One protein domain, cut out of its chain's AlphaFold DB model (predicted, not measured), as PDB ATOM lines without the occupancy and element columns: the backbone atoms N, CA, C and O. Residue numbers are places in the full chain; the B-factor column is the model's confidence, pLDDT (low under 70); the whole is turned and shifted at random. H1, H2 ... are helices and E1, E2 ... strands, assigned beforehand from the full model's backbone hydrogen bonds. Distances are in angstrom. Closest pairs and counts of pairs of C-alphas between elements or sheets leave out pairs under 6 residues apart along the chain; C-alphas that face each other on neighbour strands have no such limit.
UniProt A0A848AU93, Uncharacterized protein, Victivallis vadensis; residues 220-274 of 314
ATOM      1  N   ARG A 220      -2.458  -8.812 -33.468       82.62
ATOM      2  CA  ARG A 220      -2.824  -8.905 -32.050       82.62
ATOM      3  C   ARG A 220      -3.428 -10.271 -31.784       82.62
ATOM      4  O   ARG A 220      -4.053 -10.844 -32.672       82.62
ATOM      5  N   TYR A 221      -3.288 -10.759 -30.562       82.88
ATOM      6  CA  TYR A 221      -3.746 -12.092 -30.189       82.88
ATOM      7  C   TYR A 221      -4.879 -11.996 -29.179       82.88
ATOM      8  O   TYR A 221      -4.925 -11.067 -28.366       82.88
ATOM      9  N   ALA A 222      -5.797 -12.953 -29.223       80.12
ATOM     10  CA  ALA A 222      -6.854 -13.066 -28.237       80.12
ATOM     11  C   ALA A 222      -7.146 -14.520 -27.868       80.12
ATOM     12  O   ALA A 222      -6.853 -15.446 -28.624       80.12
ATOM     13  N   ILE A 223      -7.725 -14.686 -26.681       79.69
ATOM     14  CA  ILE A 223      -8.223 -15.955 -26.154       79.69
ATOM     15  C   ILE A 223      -9.684 -15.756 -25.765       79.69
ATOM     16  O   ILE A 223     -10.018 -14.804 -25.052       79.69
ATOM     17  N   CYS A 224     -10.545 -16.668 -26.210       77.31
ATOM     18  CA  CYS A 224     -11.932 -16.736 -25.757       77.31
ATOM     19  C   CYS A 224     -12.007 -17.466 -24.417       77.31
ATOM     20  O   CYS A 224     -11.598 -18.624 -24.329       77.31
ATOM     21  N   VAL A 225     -12.590 -16.828 -23.404       70.19
ATOM     22  CA  VAL A 225     -12.948 -17.490 -22.144       70.19
ATOM     23  C   VAL A 225     -14.451 -17.749 -22.159       70.19
ATOM     24  O   VAL A 225     -15.258 -16.820 -22.234       70.19
ATOM     25  N   GLN A 226     -14.844 -19.022 -22.138       66.56
ATOM     26  CA  GLN A 226     -16.254 -19.395 -22.051       66.56
ATOM     27  C   GLN A 226     -16.738 -19.293 -20.600       66.56
ATOM     28  O   GLN A 226     -15.977 -19.507 -19.659       66.56
ATOM     29  N   ALA A 227     -18.034 -19.032 -20.405       57.06
ATOM     30  CA  ALA A 227     -18.641 -18.831 -19.081       57.06
ATOM     31  C   ALA A 227     -18.486 -20.024 -18.106       57.06
ATOM     32  O   ALA A 227     -18.698 -19.863 -16.907       57.06
ATOM     33  N   ALA A 228     -18.115 -21.209 -18.602       58.81
ATOM     34  CA  ALA A 228     -17.816 -22.397 -17.800       58.81
ATOM     35  C   ALA A 228     -16.347 -22.483 -17.326       58.81
ATOM     36  O   ALA A 228     -15.974 -23.469 -16.694       58.81
ATOM     37  N   GLY A 229     -15.508 -21.486 -17.632       58.34
ATOM     38  CA  GLY A 229     -14.064 -21.526 -17.374       58.34
ATOM     39  C   GLY A 229     -13.277 -22.363 -18.390       58.34
ATOM     40  O   GLY A 229     -12.083 -22.588 -18.201       58.34
ATOM     41  N   ASP A 230     -13.925 -22.823 -19.465       64.44
ATOM     42  CA  ASP A 230     -13.252 -23.461 -20.594       64.44
ATOM     43  C   ASP A 230     -12.557 -22.404 -21.457       64.44
ATOM     44  O   ASP A 230     -13.135 -21.374 -21.818       64.44
ATOM     45  N   ILE A 231     -11.297 -22.677 -21.779       68.81
ATOM     46  CA  ILE A 231     -10.414 -21.749 -22.479       68.81
ATOM     47  C   ILE A 231     -10.300 -22.181 -23.924       68.81
ATOM     48  O   ILE A 231      -9.949 -23.322 -24.221       68.81
ATOM     49  N   GLY A 232     -10.645 -21.256 -24.813       65.88
ATOM     50  CA  GLY A 232     -10.554 -21.443 -26.249       65.88
ATOM     51  C   GLY A 232      -9.120 -21.368 -26.768       65.88
ATOM     52  O   GLY A 232      -8.167 -21.061 -26.053       65.88
ATOM     53  N   GLU A 233      -8.981 -21.638 -28.060       73.44
ATOM     54  CA  GLU A 233      -7.707 -21.526 -28.764       73.44
ATOM     55  C   GLU A 233      -7.250 -20.063 -28.878       73.44
ATOM     56  O   GLU A 233      -8.043 -19.127 -28.743       73.44
ATOM     57  N   ILE A 234      -5.948 -19.871 -29.108       77.94
ATOM     58  CA  ILE A 234      -5.372 -18.554 -29.382       77.94
ATOM     59  C   ILE A 234      -5.622 -18.240 -30.854       77.94
ATOM     60  O   ILE A 234      -5.330 -19.064 -31.717       77.94
ATOM     61  N   PHE A 235      -6.116 -17.043 -31.146       78.88
ATOM     62  CA  PHE A 235      -6.367 -16.598 -32.513       78.88
ATOM     63  C   PHE A 235      -5.965 -15.138 -32.727       78.88
ATOM     64  O   PHE A 235      -5.778 -14.378 -31.770       78.88
ATOM     65  N   HIS A 236      -5.845 -14.731 -33.994       80.38
ATOM     66  CA  HIS A 236      -5.594 -13.335 -34.351       80.38
ATOM     67  C   HIS A 236      -6.846 -12.486 -34.129       80.38
ATOM     68  O   HIS A 236      -7.923 -12.768 -34.656       80.38
ATOM     69  N   LEU A 237      -6.703 -11.411 -33.359       75.50
ATOM     70  CA  LEU A 237      -7.771 -10.455 -33.110       75.50
ATOM     71  C   LEU A 237      -7.966  -9.572 -34.348       75.50
ATOM     72  O   LEU A 237      -7.132  -8.718 -34.647       75.50
ATOM     73  N   THR A 238      -9.086  -9.762 -35.042       73.38
ATOM     74  CA  THR A 238      -9.524  -8.898 -36.144       73.38
ATOM     75  C   THR A 238     -10.628  -7.942 -35.690       73.38
ATOM     76  O   THR A 238     -11.387  -8.237 -34.761       73.38
ATOM     77  N   ASP A 239     -10.767  -6.806 -36.382       68.31
ATOM     78  CA  ASP A 239     -11.805  -5.797 -36.106       68.31
ATOM     79  C   ASP A 239     -13.236  -6.369 -36.163       68.31
ATOM     80  O   ASP A 239     -14.159  -5.842 -35.539       68.31
ATOM     81  N   GLU A 240     -13.440  -7.436 -36.937       62.38
ATOM     82  CA  GLU A 240     -14.723  -8.131 -37.065       62.38
ATOM     83  C   GLU A 240     -15.032  -8.991 -35.837       62.38
ATOM     84  O   GLU A 240     -16.165  -8.987 -35.352       62.38
ATOM     85  N   VAL A 241     -14.025  -9.683 -35.296       64.31
ATOM     86  CA  VAL A 241     -14.168 -10.486 -34.075       64.31
ATOM     87  C   VAL A 241     -14.376  -9.583 -32.864       64.31
ATOM     88  O   VAL A 241     -15.211  -9.880 -32.015       64.31
ATOM     89  N   GLU A 242     -13.702  -8.432 -32.814       64.25
ATOM     90  CA  GLU A 242     -13.859  -7.480 -31.713       64.25
ATOM     91  C   GLU A 242     -15.269  -6.865 -31.644       64.25
ATOM     92  O   GLU A 242     -15.774  -6.599 -30.553       64.25
ATOM     93  N   LYS A 243     -15.938  -6.682 -32.789       61.78
ATOM     94  CA  LYS A 243     -17.306  -6.133 -32.852       61.78
ATOM     95  C   LYS A 243     -18.399  -7.160 -32.560       61.78
ATOM     96  O   LYS A 243     -19.469  -6.769 -32.103       61.78
ATOM     97  N   ASN A 244     -18.136  -8.438 -32.828       57.75
ATOM     98  CA  ASN A 244     -19.110  -9.528 -32.709       57.75
ATOM     99  C   ASN A 244     -18.915 -10.388 -31.448       57.75
ATOM    100  O   ASN A 244     -19.558 -11.426 -31.302       57.75
ATOM    101  N   ALA A 245     -18.019  -9.991 -30.544       58.19
ATOM    102  CA  ALA A 245     -17.711 -10.758 -29.348       58.19
ATOM    103  C   ALA A 245     -18.853 -10.693 -28.316       58.19
ATOM    104  O   ALA A 245     -18.966  -9.736 -27.555       58.19
ATOM    105  N   GLU A 246     -19.674 -11.744 -28.260       56.81
ATOM    106  CA  GLU A 246     -20.600 -11.994 -27.141       56.81
ATOM    107  C   GLU A 246     -19.892 -12.625 -25.920       56.81
ATOM    108  O   GLU A 246     -20.456 -12.670 -24.829       56.81
ATOM    109  N   MET A 247     -18.653 -13.106 -26.095       62.50
ATOM    110  CA  MET A 247     -17.838 -13.806 -25.089       62.50
ATOM    111  C   MET A 247     -16.733 -12.913 -24.500       62.50
ATOM    112  O   MET A 247     -16.311 -11.935 -25.121       62.50
ATOM    113  N   GLU A 248     -16.231 -13.259 -23.309       73.56
ATOM    114  CA  GLU A 248     -15.135 -12.529 -22.664       73.56
ATOM    115  C   GLU A 248     -13.804 -12.815 -23.385       73.56
ATOM    116  O   GLU A 248     -13.315 -13.947 -23.415       73.56
ATOM    117  N   LEU A 249     -13.240 -11.777 -24.014       78.44
ATOM    118  CA  LEU A 249     -11.999 -11.847 -24.786       78.44
ATOM    119  C   LEU A 249     -10.818 -11.283 -23.996       78.44
ATOM    120  O   LEU A 249     -10.745 -10.071 -23.750       78.44
ATOM    121  N   LEU A 250      -9.845 -12.140 -23.693       79.12
ATOM    122  CA  LEU A 250      -8.537 -11.718 -23.200       79.12
ATOM    123  C   LEU A 250      -7.659 -11.328 -24.388       79.12
ATOM    124  O   LEU A 250      -7.558 -12.084 -25.350       79.12
ATOM    125  N   ARG A 251      -7.048 -10.139 -24.338       84.06
ATOM    126  CA  ARG A 251      -6.273  -9.551 -25.443       84.06
ATOM    127  C   ARG A 251      -4.797  -9.491 -25.078       84.06
ATOM    128  O   ARG A 251      -4.463  -9.036 -23.986       84.06
ATOM    129  N   PHE A 252      -3.939  -9.844 -26.024       83.06
ATOM    130  CA  PHE A 252      -2.491  -9.904 -25.844       83.06
ATOM    131  C   PHE A 252      -1.773  -9.199 -26.993       83.06
ATOM    132  O   PHE A 252      -2.253  -9.177 -28.134       83.06
ATOM    133  N   ALA A 253      -0.639  -8.574 -26.679       80.19
ATOM    134  CA  ALA A 253       0.167  -7.863 -27.665       80.19
ATOM    135  C   ALA A 253       1.091  -8.819 -28.425       80.19
ATOM    136  O   ALA A 253       1.441  -8.541 -29.568       80.19
ATOM    137  N   THR A 254       1.463  -9.942 -27.810       81.75
ATOM    138  CA  THR A 254       2.329 -10.957 -28.415       81.75
ATOM    139  C   THR A 254       1.741 -12.356 -28.271       81.75
ATOM    140  O   THR A 254       0.944 -12.623 -27.368       81.75
ATOM    141  N   LEU A 255       2.156 -13.265 -29.156       80.31
ATOM    142  CA  LEU A 255       1.769 -14.670 -29.064       80.31
ATOM    143  C   LEU A 255       2.288 -15.298 -27.766       80.31
ATOM    144  O   LEU A 255       1.550 -16.015 -27.102       80.31
ATOM    145  N   GLY A 256       3.521 -14.972 -27.364       77.88
ATOM    146  CA  GLY A 256       4.124 -15.479 -26.128       77.88
ATOM    147  C   GLY A 256       3.300 -15.148 -24.881       77.88
ATOM    148  O   GLY A 256       3.042 -16.030 -24.068       77.88
ATOM    149  N   GLU A 257       2.802 -13.913 -24.766       81.56
ATOM    150  CA  GLU A 257       1.909 -13.514 -23.666       81.56
ATOM    151  C   GLU A 257       0.613 -14.337 -23.639       81.56
ATOM    152  O   GLU A 257       0.179 -14.778 -22.572       81.56
ATOM    153  N   ALA A 258      -0.001 -14.564 -24.806       81.88
ATOM    154  CA  ALA A 258      -1.216 -15.369 -24.912       81.88
ATOM    155  C   ALA A 258      -0.952 -16.828 -24.501       81.88
ATOM    156  O   ALA A 258      -1.728 -17.424 -23.754       81.88
ATOM    157  N   VAL A 259       0.172 -17.389 -24.944       80.06
ATOM    158  CA  VAL A 259       0.589 -18.761 -24.633       80.06
ATOM    159  C   VAL A 259       0.841 -18.949 -23.142       80.06
ATOM    160  O   VAL A 259       0.290 -19.875 -22.544       80.06
ATOM    161  N   GLU A 260       1.620 -18.063 -22.517       81.50
ATOM    162  CA  GLU A 260       1.876 -18.128 -21.077       81.50
ATOM    163  C   GLU A 260       0.581 -18.046 -20.272       81.50
ATOM    164  O   GLU A 260       0.399 -18.784 -19.301       81.50
ATOM    165  N   GLN A 261      -0.329 -17.157 -20.671       81.50
ATOM    166  CA  GLN A 261      -1.581 -16.984 -19.954       81.50
ATOM    167  C   GLN A 261      -2.497 -18.201 -20.109       81.50
ATOM    168  O   GLN A 261      -3.072 -18.651 -19.119       81.50
ATOM    169  N   ARG A 262      -2.592 -18.776 -21.314       80.00
ATOM    170  CA  ARG A 262      -3.327 -20.026 -21.547       80.00
ATOM    171  C   ARG A 262      -2.774 -21.162 -20.688       80.00
ATOM    172  O   ARG A 262      -3.544 -21.836 -20.010       80.00
ATOM    173  N   ARG A 263      -1.449 -21.323 -20.666       78.19
ATOM    174  CA  ARG A 263      -0.769 -22.349 -19.871       78.19
ATOM    175  C   ARG A 263      -1.057 -22.202 -18.378       78.19
ATOM    176  O   ARG A 263      -1.368 -23.195 -17.733       78.19
ATOM    177  N   LYS A 264      -1.006 -20.980 -17.831       80.38
ATOM    178  CA  LYS A 264      -1.332 -20.725 -16.414       80.38
ATOM    179  C   LYS A 264      -2.735 -21.194 -16.061       80.38
ATOM    180  O   LYS A 264      -2.920 -21.854 -15.047       80.38
ATOM    181  N   PHE A 265      -3.713 -20.897 -16.905       77.31
ATOM    182  CA  PHE A 265      -5.071 -21.338 -16.638       77.31
ATOM    183  C   PHE A 265      -5.265 -22.857 -16.792       77.31
ATOM    184  O   PHE A 265      -6.032 -23.458 -16.040       77.31
ATOM    185  N   GLU A 266      -4.592 -23.491 -17.756       75.25
ATOM    186  CA  GLU A 266      -4.588 -24.954 -17.881       75.25
ATOM    187  C   GLU A 266      -3.959 -25.600 -16.631       75.25
ATOM    188  O   GLU A 266      -4.533 -26.534 -16.065       75.25
ATOM    189  N   GLU A 267      -2.843 -25.057 -16.135       75.56
ATOM    190  CA  GLU A 267      -2.183 -25.486 -14.894       75.56
ATOM    191  C   GLU A 267      -3.083 -25.299 -13.660       75.56
ATOM    192  O   GLU A 267      -3.227 -26.237 -12.878       75.56
ATOM    193  N   GLU A 268      -3.749 -24.150 -13.506       74.00
ATOM    194  CA  GLU A 268      -4.698 -23.884 -12.408       74.00
ATOM    195  C   GLU A 268      -5.911 -24.828 -12.426       74.00
ATOM    196  O   GLU A 268      -6.470 -25.152 -11.376       74.00
ATOM    197  N   ARG A 269      -6.318 -25.310 -13.606       69.56
ATOM    198  CA  ARG A 269      -7.398 -26.295 -13.748       69.56
ATOM    199  C   ARG A 269      -6.950 -27.712 -13.382       69.56
ATOM    200  O   ARG A 269      -7.721 -28.453 -12.773       69.56
ATOM    201  N   LEU A 270      -5.743 -28.106 -13.786       67.06
ATOM    202  CA  LEU A 270      -5.160 -29.422 -13.483       67.06
ATOM    203  C   LEU A 270      -4.721 -29.535 -12.016       67.06
ATOM    204  O   LEU A 270      -4.842 -30.603 -11.415       67.06
ATOM    205  N   TYR A 271      -4.261 -28.426 -11.441       64.44
ATOM    206  CA  TYR A 271      -3.777 -28.311 -10.071       64.44
ATOM    207  C   TYR A 271      -4.430 -27.100  -9.397       64.44
ATOM    208  O   TYR A 271      -3.776 -26.069  -9.212       64.44
ATOM    209  N   PRO A 272      -5.720 -27.199  -9.019       64.62
ATOM    210  CA  PRO A 272      -6.362 -26.129  -8.276       64.62
ATOM    211  C   PRO A 272      -5.555 -25.862  -7.002       64.62
ATOM    212  O   PRO A 272      -5.111 -26.821  -6.358       64.62
ATOM    213  N   PRO A 273      -5.326 -24.587  -6.635       61.44
ATOM    214  CA  PRO A 273      -4.531 -24.256  -5.463       61.44
ATOM    215  C   PRO A 273      -5.086 -25.003  -4.250       61.44
ATOM    216  O   PRO A 273      -6.296 -24.967  -4.008       61.44
ATOM    217  N   GLU A 274      -4.214 -25.715  -3.521       58.94
ATOM    218  CA  GLU A 274      -4.624 -26.438  -2.316       58.94
ATOM    219  C   GLU A 274      -5.378 -25.462  -1.411       58.94
ATOM    220  O   GLU A 274      -4.827 -24.443  -0.978       58.94
TER     221      GLU A 274
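Overview. This is residues 220 to 274 of the 314 residues of an uncharacterized protein of Victivallis vadensis (UniProt A0A848AU93). A small antiparallel sheet of three strands has one long helix, H2, over one face, running along the strands; the opposite face has no named helix on it. A short helix, H1, lies in the connection from E2 to E3, away from H2, and the longest axis runs from this loop to the tail after H2. The printed part has 55 residues with two named helices and three named strands, in the order E1, E2, H1, E3, H2 along the chain; the sheet's order is E2, E1, E3, and the class is mixed, helices and strands. The whole is only just compact, close to loose, with a radius of gyration of the C-alphas of 11.9 A, and flat, with spans of 40 by 24 by 12 A.

Arrangement. The sheet's inner strand is E1, residues 221 to 225, between the edge strands E2, residues 231 to 236, and E3, residues 248 to 252. E1 and E2 are a hairpin, antiparallel at 156 degrees, with N 232 and O 224 at 2.8 A and N 222 and O 235 at 2.9 A, both within hydrogen-bond range. E1 and E3 are antiparallel at 153 degrees, with N 252 and O 221 at 2.8 A and N 223 and O 250 at 2.9 A, within the same range. H2, residues 255 to 270, is on the sheet at a height over the sheet of 9.5 A; sheet and helix form two layers, a sheet with a helix on one face. H2 lies over E1 with 9 of its 16 C-alphas, and only just not over E2 and E3, with 2 each. On the local plane its line and that of E1 stand at 4 degrees, along the strands. The closest C-alphas of H2 and E3 are those of Ala 258 and Phe 252, 5.7 A apart; of H2 and E1, those of Leu 255 and Tyr 221, 6.2 A. H1, residues 239 to 244, is only just not on the sheet, with 4 pairs of C-alphas within 10 A, and is apart from E1 and H2. E2, H1 and E3 form a split strand-helix-strand unit, two strands running the same way with E1 between them, and its crossover is right-handed. In H1 and H2 every O i to N i+4 pair is within hydrogen-bond range.

Along the chain. E1 begins at C-alpha 221, (-3.746, -12.092, -30.189), and is 13.4 A long. E2 is 15.3 A, H1 8.9 A and E3 13.3 A long. H2, 22.5 A long, ends at C-alpha 270, (-5.160, -29.422, -13.483).

Size, cuts and confidence. The C-alphas of Glu 240 and Glu 274, the two farthest apart, are 40.6 A from each other. The printed part has no cut, and its four links between elements are tight. Its mean pLDDT is 72.4, with residues 226 to 232, 239 to 247 and 269 to 274 under 70.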